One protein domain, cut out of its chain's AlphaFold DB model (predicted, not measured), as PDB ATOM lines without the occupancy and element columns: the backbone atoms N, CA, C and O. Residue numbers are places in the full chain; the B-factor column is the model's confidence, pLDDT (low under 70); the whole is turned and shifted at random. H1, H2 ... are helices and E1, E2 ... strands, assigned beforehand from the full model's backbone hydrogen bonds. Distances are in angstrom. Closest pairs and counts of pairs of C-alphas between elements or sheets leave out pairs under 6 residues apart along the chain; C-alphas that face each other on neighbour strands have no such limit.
ATOM      1  N   VAL A  42     117.153 182.247 163.910       94.50
ATOM      2  CA  VAL A  42     118.528 181.850 163.588       94.50
ATOM      3  C   VAL A  42     119.329 183.059 163.121       94.50
ATOM      4  O   VAL A  42     118.955 183.735 162.163       94.50
ATOM      5  N   LYS A  43     120.483 183.294 163.752       94.00
ATOM      6  CA  LYS A  43     121.449 184.319 163.343       94.00
ATOM      7  C   LYS A  43     122.791 183.687 163.003       94.00
ATOM      8  O   LYS A  43     123.439 183.077 163.850       94.00
ATOM      9  N   THR A  44     123.253 183.889 161.774       94.19
ATOM     10  CA  THR A  44     124.638 183.582 161.404       94.19
ATOM     11  C   THR A  44     125.545 184.736 161.822       94.19
ATOM     12  O   THR A  44     125.330 185.877 161.414       94.19
ATOM     13  N   ASP A  45     126.559 184.441 162.633       90.81
ATOM     14  CA  ASP A  45     127.553 185.411 163.096       90.81
ATOM     15  C   ASP A  45     128.961 184.926 162.730       90.81
ATOM     16  O   ASP A  45     129.687 184.340 163.533       90.81
ATOM     17  N   GLU A  46     129.355 185.163 161.479       90.31
ATOM     18  CA  GLU A  46     130.685 184.799 160.975       90.31
ATOM     19  C   GLU A  46     131.791 185.636 161.640       90.31
ATOM     20  O   GLU A  46     132.921 185.173 161.806       90.31
ATOM     21  N   ALA A  47     131.461 186.860 162.073       90.88
ATOM     22  CA  ALA A  47     132.395 187.772 162.726       90.88
ATOM     23  C   ALA A  47     132.785 187.305 164.137       90.88
ATOM     24  O   ALA A  47     133.838 187.702 164.647       90.88
ATOM     25  N   SER A  48     131.977 186.444 164.758       92.19
ATOM     26  CA  SER A  48     132.251 185.903 166.090       92.19
ATOM     27  C   SER A  48     133.604 185.190 166.203       92.19
ATOM     28  O   SER A  48     134.300 185.369 167.202       92.19
ATOM     29  N   ALA A  49     134.038 184.479 165.155       91.38
ATOM     30  CA  ALA A  49     135.333 183.792 165.122       91.38
ATOM     31  C   ALA A  49     136.539 184.749 165.132       91.38
ATOM     32  O   ALA A  49     137.599 184.402 165.642       91.38
ATOM     33  N   TYR A  50     136.381 185.955 164.584       93.00
ATOM     34  CA  TYR A  50     137.456 186.950 164.494       93.00
ATOM     35  C   TYR A  50     137.451 187.914 165.678       93.00
ATOM     36  O   TYR A  50     138.499 188.356 166.136       93.00
ATOM     37  N   THR A  51     136.261 188.270 166.157       94.19
ATOM     38  CA  THR A  51     136.095 189.249 167.238       94.19
ATOM     39  C   THR A  51     136.123 188.616 168.625       94.19
ATOM     40  O   THR A  51     136.306 189.334 169.604       94.19
ATOM     41  N   GLY A  52     135.901 187.300 168.723       95.19
ATOM     42  CA  GLY A  52     135.741 186.594 169.994       95.19
ATOM     43  C   GLY A  52     134.444 186.939 170.734       95.19
ATOM     44  O   GLY A  52     134.317 186.618 171.916       95.19
ATOM     45  N   ASN A  53     133.488 187.599 170.071       96.19
ATOM     46  CA  ASN A  53     132.226 188.037 170.664       96.19
ATOM     47  C   ASN A  53     131.029 187.445 169.920       96.19
ATOM     48  O   ASN A  53     131.089 187.235 168.714       96.19
ATOM     49  N   VAL A  54     129.919 187.253 170.626       96.31
ATOM     50  CA  VAL A  54     128.603 186.999 170.029       96.31
ATOM     51  C   VAL A  54     127.843 188.321 169.988       96.31
ATOM     52  O   VAL A  54     127.685 188.974 171.026       96.31
ATOM     53  N   TYR A  55     127.401 188.742 168.800       96.31
ATOM     54  CA  TYR A  55     126.638 189.980 168.644       96.31
ATOM     55  C   TYR A  55     125.128 189.730 168.645       96.31
ATOM     56  O   TYR A  55     124.591 189.029 167.783       96.31
ATOM     57  N   VAL A  56     124.425 190.379 169.574       97.50
ATOM     58  CA  VAL A  56     122.968 190.289 169.711       97.50
ATOM     59  C   VAL A  56     122.355 191.666 169.504       97.50
ATOM     60  O   VAL A  56     122.612 192.600 170.263       97.50
ATOM     61  N   GLU A  57     121.558 191.796 168.451       96.75
ATOM     62  CA  GLU A  57     120.883 193.034 168.067       96.75
ATOM     63  C   GLU A  57     119.547 193.185 168.798       96.75
ATOM     64  O   GLU A  57     118.789 192.219 168.889       96.75
ATOM     65  N   TYR A  58     119.245 194.408 169.244       97.44
ATOM     66  CA  TYR A  58     117.945 194.783 169.816       97.44
ATOM     67  C   TYR A  58     117.280 195.984 169.114       97.44
ATOM     68  O   TYR A  58     116.133 196.317 169.415       97.44
ATOM     69  N   GLN A  59     117.989 196.670 168.212       97.12
ATOM     70  CA  GLN A  59     117.490 197.846 167.500       97.12
ATOM     71  C   GLN A  59     118.096 197.966 166.098       97.12
ATOM     72  O   GLN A  59     119.283 197.719 165.898       97.12
ATOM     73  N   CYS A  60     117.306 198.461 165.148       96.19
ATOM     74  CA  CYS A  60     117.719 198.709 163.769       96.19
ATOM     75  C   CYS A  60     117.279 200.105 163.328       96.19
ATOM     76  O   CYS A  60     116.171 200.551 163.642       96.19
ATOM     77  N   LEU A  61     118.126 200.791 162.562       94.88
ATOM     78  CA  LEU A  61     117.764 202.043 161.915       94.88
ATOM     79  C   LEU A  61     116.824 201.749 160.743       94.88
ATOM     80  O   LEU A  61     117.139 200.946 159.867       94.88
ATOM     81  N   ARG A  62     115.666 202.407 160.731       91.25
ATOM     82  CA  ARG A  62     114.682 202.383 159.642       91.25
ATOM     83  C   ARG A  62     114.335 203.817 159.237       91.25
ATOM     84  O   ARG A  62     114.827 204.777 159.826       91.25
ATOM     85  N   SER A  63     113.443 203.979 158.261       90.56
ATOM     86  CA  SER A  63     113.025 205.295 157.745       90.56
ATOM     87  C   SER A  63     112.492 206.260 158.812       90.56
ATOM     88  O   SER A  63     112.632 207.468 158.662       90.56
ATOM     89  N   LYS A  64     111.907 205.741 159.899       91.00
ATOM     90  CA  LYS A  64     111.344 206.526 161.013       91.00
ATOM     91  C   LYS A  64     112.295 206.679 162.211       91.00
ATOM     92  O   LYS A  64     111.871 207.161 163.256       91.00
ATOM     93  N   GLY A  65     113.557 206.266 162.076       93.38
ATOM     94  CA  GLY A  65     114.547 206.270 163.154       93.38
ATOM     95  C   GLY A  65     114.863 204.874 163.691       93.38
ATOM     96  O   GLY A  65     114.657 203.866 163.012       93.38
ATOM     97  N   TRP A  66     115.423 204.824 164.899       95.50
ATOM     98  CA  TRP A  66     115.779 203.575 165.574       95.50
ATOM     99  C   TRP A  66     114.529 202.871 166.088       95.50
ATOM    100  O   TRP A  66     113.810 203.408 166.927       95.50
ATOM    101  N   MET A  67     114.290 201.663 165.593       96.50
ATOM    102  CA  MET A  67     113.140 200.841 165.957       96.50
ATOM    103  C   MET A  67     113.616 199.567 166.657       96.50
ATOM    104  O   MET A  67     114.686 199.065 166.298       96.50
ATOM    105  N   PRO A  68     112.843 199.017 167.612       97.06
ATOM    106  CA  PRO A  68     113.099 197.687 168.157       97.06
ATOM    107  C   PRO A  68     113.237 196.636 167.043       97.06
ATOM    108  O   PRO A  68     112.518 196.688 166.039       97.06
ATOM    109  N   SER A  69     114.174 195.705 167.207       96.00
ATOM    110  CA  SER A  69     114.418 194.593 166.280       96.00
ATOM    111  C   SER A  69     115.052 193.398 167.000       96.00
ATOM    112  O   SER A  69     115.447 193.501 168.163       96.00
ATOM    113  N   GLY A  70     115.161 192.261 166.305       96.06
ATOM    114  CA  GLY A  70     115.864 191.075 166.796       96.06
ATOM    115  C   GLY A  70     115.325 190.608 168.145       96.06
ATOM    116  O   GLY A  70     114.121 190.401 168.305       96.06
ATOM    117  N   ILE A  71     116.203 190.518 169.150       98.06
ATOM    118  CA  ILE A  71     115.851 189.989 170.478       98.06
ATOM    119  C   ILE A  71     114.746 190.789 171.186       98.06
ATOM    120  O   ILE A  71     114.047 190.249 172.043       98.06
ATOM    121  N   ALA A  72     114.566 192.063 170.817       97.44
ATOM    122  CA  ALA A  72     113.542 192.931 171.391       97.44
ATOM    123  C   ALA A  72     112.138 192.692 170.810       97.44
ATOM    124  O   ALA A  72     111.160 193.119 171.415       97.44
ATOM    125  N   THR A  73     112.026 192.049 169.643       97.69
ATOM    126  CA  THR A  73     110.748 191.869 168.926       97.69
ATOM    127  C   THR A  73     110.444 190.427 168.550       97.69
ATOM    128  O   THR A  73     109.340 190.156 168.096       97.69
ATOM    129  N   THR A  74     111.412 189.519 168.672       97.62
ATOM    130  CA  THR A  74     111.223 188.117 168.304       97.62
ATOM    131  C   THR A  74     110.143 187.453 169.159       97.62
ATOM    132  O   THR A  74     110.086 187.644 170.378       97.62
ATOM    133  N   GLU A  75     109.312 186.643 168.511       96.56
ATOM    134  CA  GLU A  75     108.322 185.763 169.142       96.56
ATOM    135  C   GLU A  75     108.817 184.308 169.186       96.56
ATOM    136  O   GLU A  75     108.095 183.420 169.634       96.56
ATOM    137  N   ALA A  76     110.050 184.052 168.731       95.81
ATOM    138  CA  ALA A  76     110.634 182.722 168.753       95.81
ATOM    139  C   ALA A  76     110.862 182.239 170.191       95.81
ATOM    140  O   ALA A  76     111.374 182.978 171.038       95.81
ATOM    141  N   GLU A  77     110.539 180.978 170.460       93.94
ATOM    142  CA  GLU A  77     110.806 180.318 171.740       93.94
ATOM    143  C   GLU A  77     112.308 180.093 171.954       93.94
ATOM    144  O   GLU A  77     112.828 180.224 173.071       93.94
ATOM    145  N   TRP A  78     113.013 179.811 170.860       93.75
ATOM    146  CA  TRP A  78     114.441 179.539 170.840       93.75
ATOM    147  C   TRP A  78     115.191 180.532 169.965       93.75
ATOM    148  O   TRP A  78     114.710 180.993 168.930       93.75
ATOM    149  N   TRP A  79     116.433 180.793 170.355       96.31
ATOM    150  CA  TRP A  79     117.389 181.512 169.535       96.31
ATOM    151  C   TRP A  79     118.595 180.626 169.259       96.31
ATOM    152  O   TRP A  79     119.161 180.023 170.173       96.31
ATOM    153  N   ALA A  80     119.020 180.584 168.002       95.06
ATOM    154  CA  ALA A  80     120.164 179.819 167.545       95.06
ATOM    155  C   ALA A  80     121.200 180.719 166.863       95.06
ATOM    156  O   ALA A  80     120.895 181.501 165.962       95.06
ATOM    157  N   PHE A  81     122.459 180.570 167.267       95.94
ATOM    158  CA  PHE A  81     123.602 181.198 166.619       95.94
ATOM    159  C   PHE A  81     124.378 180.163 165.817       95.94
ATOM    160  O   PHE A  81     124.848 179.172 166.373       95.94
ATOM    161  N   VAL A  82     124.560 180.426 164.525       95.00
ATOM    162  CA  VAL A  82     125.547 179.715 163.706       95.00
ATOM    163  C   VAL A  82     126.841 180.516 163.787       95.00
ATOM    164  O   VAL A  82     126.932 181.604 163.212       95.00
ATOM    165  N   LEU A  83     127.800 180.017 164.567       90.88
ATOM    166  CA  LEU A  83     129.016 180.749 164.918       90.88
ATOM    167  C   LEU A  83     130.170 180.414 163.970       90.88
ATOM    168  O   LEU A  83     130.439 179.254 163.659       90.88
ATOM    169  N   GLY A  84     130.891 181.455 163.562       87.19
ATOM    170  CA  GLY A  84     132.076 181.348 162.720       87.19
ATOM    171  C   GLY A  84     131.789 181.032 161.245       87.19
ATOM    172  O   GLY A  84     130.654 180.771 160.844       87.19
ATOM    173  N   PRO A  85     132.830 181.076 160.397       86.19
ATOM    174  CA  PRO A  85     132.677 180.998 158.942       86.19
ATOM    175  C   PRO A  85     132.364 179.585 158.429       86.19
ATOM    176  O   PRO A  85     131.820 179.434 157.338       86.19
ATOM    177  N   ARG A  86     132.707 178.545 159.199       87.31
ATOM    178  CA  ARG A  86     132.539 177.138 158.797       87.31
ATOM    179  C   ARG A  86     131.101 176.628 158.908       87.31
ATOM    180  O   ARG A  86     130.781 175.631 158.271       87.31
ATOM    181  N   LYS A  87     130.243 177.321 159.668       85.56
ATOM    182  CA  LYS A  87     128.817 176.989 159.860       85.56
ATOM    183  C   LYS A  87     128.567 175.571 160.397       85.56
ATOM    184  O   LYS A  87     127.512 174.998 160.152       85.56
ATOM    185  N   ASP A  88     129.520 175.025 161.148       86.75
ATOM    186  CA  ASP A  88     129.470 173.697 161.774       86.75
ATOM    187  C   ASP A  88     129.273 173.751 163.301       86.75
ATOM    188  O   ASP A  88     129.180 172.712 163.952       86.75
ATOM    189  N   VAL A  89     129.154 174.953 163.875       88.62
ATOM    190  CA  VAL A  89     128.867 175.168 165.298       88.62
ATOM    191  C   VAL A  89     127.534 175.894 165.452       88.62
ATOM    192  O   VAL A  89     127.376 177.032 165.002       88.62
ATOM    193  N   LEU A  90     126.593 175.236 166.132       90.44
ATOM    194  CA  LEU A  90     125.307 175.797 166.530       90.44
ATOM    195  C   LEU A  90     125.288 176.005 168.047       90.44
ATOM    196  O   LEU A  90     125.497 175.061 168.805       90.44
ATOM    197  N   PHE A  91     124.996 177.224 168.490       92.69
ATOM    198  CA  PHE A  91     124.715 177.518 169.892       92.69
ATOM    199  C   PHE A  91     123.251 177.925 170.036       92.69
ATOM    200  O   PHE A  91     122.865 178.997 169.568       92.69
ATOM    201  N   ALA A  92     122.444 177.082 170.678       92.38
ATOM    202  CA  ALA A  92     121.021 177.329 170.882       92.38
ATOM    203  C   ALA A  92     120.688 177.496 172.368       92.38
ATOM    204  O   ALA A  92     121.225 176.794 173.224       92.38
ATOM    205  N   LEU A  93     119.792 178.431 172.670       92.81
ATOM    206  CA  LEU A  93     119.270 178.685 174.010       92.81
ATOM    207  C   LEU A  93     117.857 179.257 173.920       92.81
ATOM    208  O   LEU A  93     117.470 179.795 172.882       92.81
ATOM    209  N   SER A  94     117.086 179.170 175.006       92.56
ATOM    210  CA  SER A  94     115.766 179.798 175.020       92.56
ATOM    211  C   SER A  94     115.893 181.311 174.860       92.56
ATOM    212  O   SER A  94     116.803 181.943 175.416       92.56
ATOM    213  N   THR A  95     114.955 181.913 174.138       95.81
ATOM    214  CA  THR A  95     114.937 183.359 173.906       95.81
ATOM    215  C   THR A  95     114.890 184.132 175.226       95.81
ATOM    216  O   THR A  95     115.576 185.139 175.382       95.81
ATOM    217  N   ASP A  96     114.188 183.620 176.238       95.25
ATOM    218  CA  ASP A  96     114.160 184.220 177.577       95.25
ATOM    219  C   ASP A  96     115.517 184.209 178.280       95.25
ATOM    220  O   ASP A  96     115.859 185.150 179.004       95.25
ATOM    221  N   ARG A  97     116.318 183.153 178.084       94.81
ATOM    222  CA  ARG A  97     117.691 183.128 178.593       94.81
ATOM    223  C   ARG A  97     118.529 184.179 177.878       94.81
ATOM    224  O   ARG A  97     119.266 184.904 178.546       94.81
ATOM    225  N   LEU A  98     118.390 184.286 176.558       97.06
ATOM    226  CA  LEU A  98     119.110 185.274 175.763       97.06
ATOM    227  C   LEU A  98     118.738 186.712 176.154       97.06
ATOM    228  O   LEU A  98     119.640 187.523 176.345       97.06
ATOM    229  N   ARG A  99     117.451 187.019 176.365       97.44
ATOM    230  CA  ARG A  99     116.986 188.335 176.845       97.44
ATOM    231  C   ARG A  99     117.681 188.737 178.144       97.44
ATOM    232  O   ARG A  99     118.293 189.796 178.200       97.44
ATOM    233  N   LYS A 100     117.723 187.841 179.137       96.06
ATOM    234  CA  LYS A 100     118.420 188.093 180.414       96.06
ATOM    235  C   LYS A 100     119.916 188.372 180.234       96.06
ATOM    236  O   LYS A 100     120.472 189.206 180.946       96.06
ATOM    237  N   LEU A 101     120.575 187.682 179.298       96.31
ATOM    238  CA  LEU A 101     121.983 187.937 178.975       96.31
ATOM    239  C   LEU A 101     122.176 189.304 178.326       96.31
ATOM    240  O   LEU A 101     123.116 190.014 178.681       96.31
ATOM    241  N   VAL A 102     121.287 189.679 177.408       97.25
ATOM    242  CA  VAL A 102     121.307 190.993 176.761       97.25
ATOM    243  C   VAL A 102     121.069 192.098 177.786       97.25
ATOM    244  O   VAL A 102     121.853 193.043 177.820       97.25
ATOM    245  N   ASP A 103     120.076 191.953 178.664       96.06
ATOM    246  CA  ASP A 103     119.768 192.925 179.718       96.06
ATOM    247  C   ASP A 103     120.967 193.148 180.646       96.06
ATOM    248  O   ASP A 103     121.336 194.285 180.942       96.06
ATOM    249  N   HIS A 104     121.632 192.066 181.067       95.06
ATOM    250  CA  HIS A 104     122.845 192.168 181.874       95.06
ATOM    251  C   HIS A 104     123.996 192.826 181.097       95.06
ATOM    252  O   HIS A 104     124.655 193.730 181.607       95.06
ATOM    253  N   ALA A 105     124.214 192.433 179.840       96.31
ATOM    254  CA  ALA A 105     125.263 193.007 179.000       96.31
ATOM    255  C   ALA A 105     125.043 194.503 178.713       96.31
ATOM    256  O   ALA A 105     126.006 195.267 178.635       96.31
ATOM    257  N   GLN A 106     123.790 194.957 178.604       95.56
ATOM    258  CA  GLN A 106     123.455 196.371 178.403       95.56
ATOM    259  C   GLN A 106     123.886 197.262 179.580       95.56
ATOM    260  O   GLN A 106     124.184 198.443 179.364       95.56
ATOM    261  N   GLN A 107     123.991 196.708 180.793       95.06
ATOM    262  CA  GLN A 107     124.492 197.422 181.975       95.06
ATOM    263  C   GLN A 107     125.976 197.793 181.837       95.06
ATOM    264  O   GLN A 107     126.435 198.728 182.489       95.06
ATOM    265  N   ASN A 108     126.720 197.117 180.954       95.25
ATOM    266  CA  ASN A 108     128.108 197.433 180.652       95.25
ATOM    267  C   ASN A 108     128.214 198.314 179.386       95.25
ATOM    268  O   ASN A 108     127.999 197.834 178.268       95.25
ATOM    269  N   PRO A 109     128.599 199.604 179.503       95.00
ATOM    270  CA  PRO A 109     128.759 200.496 178.352       95.00
ATOM    271  C   PRO A 109     129.697 199.964 177.264       95.00
ATOM    272  O   PRO A 109     129.459 200.219 176.087       95.00
ATOM    273  N   TRP A 110     130.722 199.190 177.629       94.88
ATOM    274  CA  TRP A 110     131.712 198.671 176.682       94.88
ATOM    275  C   TRP A 110     131.157 197.588 175.754       94.88
ATOM    276  O   TRP A 110     131.652 197.436 174.633       94.88
ATOM    277  N   MET A 111     130.126 196.866 176.201       96.88
ATOM    278  CA  MET A 111     129.467 195.811 175.427       96.88
ATOM    279  C   MET A 111     128.428 196.366 174.458       96.88
ATOM    280  O   MET A 111     128.144 195.727 173.450       96.88
ATOM    281  N   ARG A 112     127.880 197.559 174.709       97.12
ATOM    282  CA  ARG A 112     126.938 198.210 173.792       97.12
ATOM    283  C   ARG A 112     127.670 198.622 172.517       97.12
ATOM    284  O   ARG A 112     128.596 199.432 172.553       97.12
ATOM    285  N   LYS A 113     127.264 198.060 171.378       96.00
ATOM    286  CA  LYS A 113     127.885 198.317 170.073       96.00
ATOM    287  C   LYS A 113     126.852 198.757 169.051       96.00
ATOM    288  O   LYS A 113     125.759 198.200 168.948       96.00
ATOM    289  N   ARG A 114     127.263 199.733 168.246       94.75
ATOM    290  CA  ARG A 114     126.594 200.091 167.001       94.75
ATOM    291  C   ARG A 114     127.290 199.361 165.860       94.75
ATOM    292  O   ARG A 114     128.480 199.582 165.645       94.75
ATOM    293  N   CYS A 115     126.570 198.523 165.128       90.88
ATOM    294  CA  CYS A 115     127.063 197.964 163.879       90.88
ATOM    295  C   CYS A 115     126.571 198.847 162.731       90.88
ATOM    296  O   CYS A 115     125.375 199.026 162.539       90.88
ATOM    297  N   VAL A 116     127.493 199.445 161.981       88.19
ATOM    298  CA  VAL A 116     127.175 200.284 160.804       88.19
ATOM    299  C   VAL A 116     127.556 199.600 159.493       88.19
ATOM    300  O   VAL A 116     127.521 200.214 158.432       88.19
ATOM    301  N   LYS A 117     127.966 198.330 159.563       77.12
ATOM    302  CA  LYS A 117     128.361 197.555 158.393       77.12
ATOM    303  C   LYS A 117     127.095 197.061 157.689       77.12
ATOM    304  O   LYS A 117     126.413 196.183 158.205       77.12
ATOM    305  N   GLY A 118     126.803 197.625 156.519       69.56
ATOM    306  CA  GLY A 118     125.618 197.310 155.714       69.56
ATOM    307  C   GLY A 118     124.637 198.482 155.605       69.56
ATOM    308  O   GLY A 118     124.825 199.522 156.229       69.56
ATOM    309  N   GLY A 119     123.588 198.323 154.790       78.12
ATOM    310  CA  GLY A 119     122.600 199.383 154.526       78.12
ATOM    311  C   GLY A 119     121.659 199.699 155.695       78.12
ATOM    312  O   GLY A 119     121.015 200.741 155.686       78.12
ATOM    313  N   ASN A 120     121.608 198.829 156.710       86.44
ATOM    314  CA  ASN A 120     120.740 198.963 157.877       86.44
ATOM    315  C   ASN A 120     121.590 198.921 159.156       86.44
ATOM    316  O   ASN A 120     121.893 197.832 159.642       86.44
ATOM    317  N   PRO A 121     122.029 200.076 159.685       94.56
ATOM    318  CA  PRO A 121     122.746 200.131 160.953       94.56
ATOM    319  C   PRO A 121     121.937 199.534 162.108       94.56
ATOM    320  O   PRO A 121     120.726 199.737 162.185       94.56
ATOM    321  N   THR A 122     122.612 198.877 163.046       95.69
ATOM    322  CA  THR A 122     121.988 198.202 164.188       95.69
ATOM    323  C   THR A 122     122.640 198.589 165.515       95.69
ATOM    324  O   THR A 122     123.814 198.969 165.575       95.69
ATOM    325  N   TYR A 123     121.860 198.526 166.593       96.81
ATOM    326  CA  TYR A 123     122.323 198.586 167.974       96.81
ATOM    327  C   TYR A 123     122.131 197.225 168.631       96.81
ATOM    328  O   TYR A 123     121.110 196.553 168.475       96.81
ATOM    329  N   GLY A 124     123.147 196.831 169.387       97.25
ATOM    330  CA  GLY A 124     123.208 195.529 170.015       97.25
ATOM    331  C   GLY A 124     124.231 195.490 171.135       97.25
ATOM    332  O   GLY A 124     124.847 196.501 171.489       97.25
ATOM    333  N   VAL A 125     124.421 194.298 171.680       97.81
ATOM    334  CA  VAL A 125     125.506 193.978 172.604       97.81
ATOM    335  C   VAL A 125     126.478 193.014 171.934       97.81
ATOM    336  O   VAL A 125     126.060 192.070 171.271       97.81
ATOM    337  N   ALA A 126     127.776 193.261 172.088       97.31
ATOM    338  CA  ALA A 126     128.830 192.311 171.752       97.31
ATOM    339  C   ALA A 126     129.318 191.675 173.056       97.31
ATOM    340  O   ALA A 126     130.000 192.328 173.849       97.31
ATOM    341  N   ILE A 127     128.920 190.426 173.288       96.81
ATOM    342  CA  ILE A 127     129.227 189.695 174.518       96.81
ATOM    343  C   ILE A 127     130.441 188.802 174.244       96.81
ATOM    344  O   ILE A 127     130.372 187.993 173.315       96.81
ATOM    345  N   PRO A 128     131.537 188.896 175.020       96.69
ATOM    346  CA  PRO A 128     132.663 187.977 174.885       96.69
ATOM    347  C   PRO A 128     132.193 186.530 174.978       96.69
ATOM    348  O   PRO A 128     131.430 186.190 175.880       96.69
ATOM    349  N   MET A 129     132.647 185.671 174.067       94.31
ATOM    350  CA  MET A 129     132.094 184.322 173.905       94.31
ATOM    351  C   MET A 129     132.168 183.493 175.194       94.31
ATOM    352  O   MET A 129     131.206 182.817 175.541       94.31
ATOM    353  N   GLY A 130     133.254 183.630 175.965       93.62
ATOM    354  CA  GLY A 130     133.368 183.012 177.291       93.62
ATOM    355  C   GLY A 130     132.281 183.480 178.265       93.62
ATOM    356  O   GLY A 130     131.619 182.655 178.884       93.62
ATOM    357  N   GLN A 131     132.018 184.790 178.336       94.38
ATOM    358  CA  GLN A 131     130.965 185.349 179.195       94.38
ATOM    359  C   GLN A 131     129.561 184.980 178.707       94.38
ATOM    360  O   GLN A 131     128.659 184.771 179.517       94.38
ATOM    361  N   PHE A 132     129.378 184.882 177.389       94.81
ATOM    362  CA  PHE A 132     128.127 184.445 176.785       94.81
ATOM    363  C   PHE A 132     127.797 183.007 177.193       94.81
ATOM    364  O   PHE A 132     126.699 182.749 177.687       94.81
ATOM    365  N   VAL A 133     128.768 182.095 177.068       93.31
ATOM    366  CA  VAL A 133     128.616 180.705 177.513       93.31
ATOM    367  C   VAL A 133     128.413 180.652 179.025       93.31
ATOM    368  O   VAL A 133     127.404 180.106 179.452       93.31
ATOM    369  N   GLU A 134     129.287 181.270 179.835       92.00
ATOM    370  CA  GLU A 134     129.172 181.307 181.307       92.00
ATOM    371  C   GLU A 134     127.779 181.752 181.776       92.00
ATOM    372  O   GLU A 134     127.162 181.106 182.629       92.00
ATOM    373  N   GLY A 135     127.271 182.840 181.194       89.75
ATOM    374  CA  GLY A 135     125.953 183.365 181.512       89.75
ATOM    375  C   GLY A 135     124.820 182.440 181.058       89.75
ATOM    376  O   GLY A 135     123.825 182.297 181.775       89.75
ATOM    377  N   ALA A 136     124.958 181.792 179.897       89.25
ATOM    378  CA  ALA A 136     123.963 180.853 179.384       89.25
ATOM    379  C   ALA A 136     123.823 179.617 180.286       89.25
ATOM    380  O   ALA A 136     122.696 179.201 180.562       89.25
ATOM    381  N   VAL A 137     124.936 179.082 180.812       86.75
ATOM    382  CA  VAL A 137     124.905 177.951 181.764       86.75
ATOM    383  C   VAL A 137     124.434 178.362 183.164       86.75
ATOM    384  O   VAL A 137     124.064 177.506 183.964       86.75
ATOM    385  N   GLY A 138     124.414 179.663 183.475       74.62
ATOM    386  CA  GLY A 138     123.920 180.180 184.752       74.62
ATOM    387  C   GLY A 138     124.851 179.891 185.927       74.62
ATOM    388  O   GLY A 138     124.386 179.509 187.005       74.62
TER     389      GLY A 138
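AT A GLANCE: This is residues 42 to 138 of the 144 residues of an uncharacterized protein of Actinobacteria bacterium (UniProt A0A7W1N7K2). Two sheets, a strongly twisted and curled one of four strands and a smaller one of three, stand on two sides of a common core, with H2 bridging them along one side. H3 packs on H2 at one end of the longest axis, the hairpin E2 and E3 makes the other end, and the short H1 sits between E1 and E2. The printed part has 97 residues with three named helices and seven named strands, in the order E1 H1 E2 E3 E4 E5 H2 E6 E7 H3, and its class is mixed, helices and strands. The larger sheet runs E3, E2, E7, E6, antiparallel throughout; the smaller runs E1, E4, E5 and is mixed. The whole is compact, with a radius of gyration of the C-alphas of 12.8 A and spans of 37 by 27 by 27 A.

HOW THE PARTS SIT: Begin at E1, residues 42 to 45, the parallel neighbour of E4, residues 78 to 83; look for N 43 and O 80 at 2.9 A. E4 forms a hairpin with E5, residues 89 to 94, where N 81 and O 91 are 2.8 A apart. After E1 comes H1, residues 48 to 51, which only grazes the larger sheet. Next is E2, residues 53 to 62, which bends by 60 degrees at residue 58 and forms a hairpin with E3, residues 65 to 68; N 60 and O 67 are 2.9 A apart. The other neighbour of E2 is E7, residues 122 to 128, antiparallel to it, with N 54 and O 127 at 2.8 A. E7 forms a hairpin with E6, residues 112 to 115; N 115 and O 122 are 2.8 A apart. Between E5 and E6 look for H2, residues 95 to 106, on one face of the larger sheet: two layers, a helix over one face of a sheet. Its height over the sheet is 9.1 A, and it lies over E2 and, only just, with 3 C-alphas, over E7. On the local plane it stands at 89 degrees to E2, across the strands; its closest C-alphas to E7 are those of Ala 105 and Val 125, 6.5 A. H2 is on the smaller sheet too, where the closest C-alphas of E4 and H2, those of Trp 78 and Thr 95, are 4.9 A apart. With residues 97 to 101 alone H2 touches H3, residues 129 to 137, at a steep tilt of 50 degrees, opposite ways; their closest C-alphas are those of Leu 101 and Gly 135, 6.6 A. H3 only just grazes the smaller sheet, with 5 pairs of C-alphas within 10 A. E1 and E6 are apart. In H2 and H3 every O i to N i+4 pair is within hydrogen-bond range; H1 is too short for such a pair.

IN THESE COORDINATES: Find C-alpha 42 at (118.528, 181.850, 163.588), where E1 begins. E2, the longest strand, starts at C-alpha 53, (132.226, 188.037, 170.664), and covers 25.2 A. E4 covers 15.8 A, E5 17.0 A, H2 16.2 A and E7 18.2 A. H3 covers 12.4 A and ends at C-alpha 137, (124.905, 177.951, 181.764).

THE WHOLE: The two C-alphas farthest apart are those of Ser 63 and Gly 138, 38.5 A. The printed part has no cut, and no link is long; E3 to E4 and E6 to E7 are short links. The mean pLDDT of the printed part is 93.3, and residue 118 is under 70.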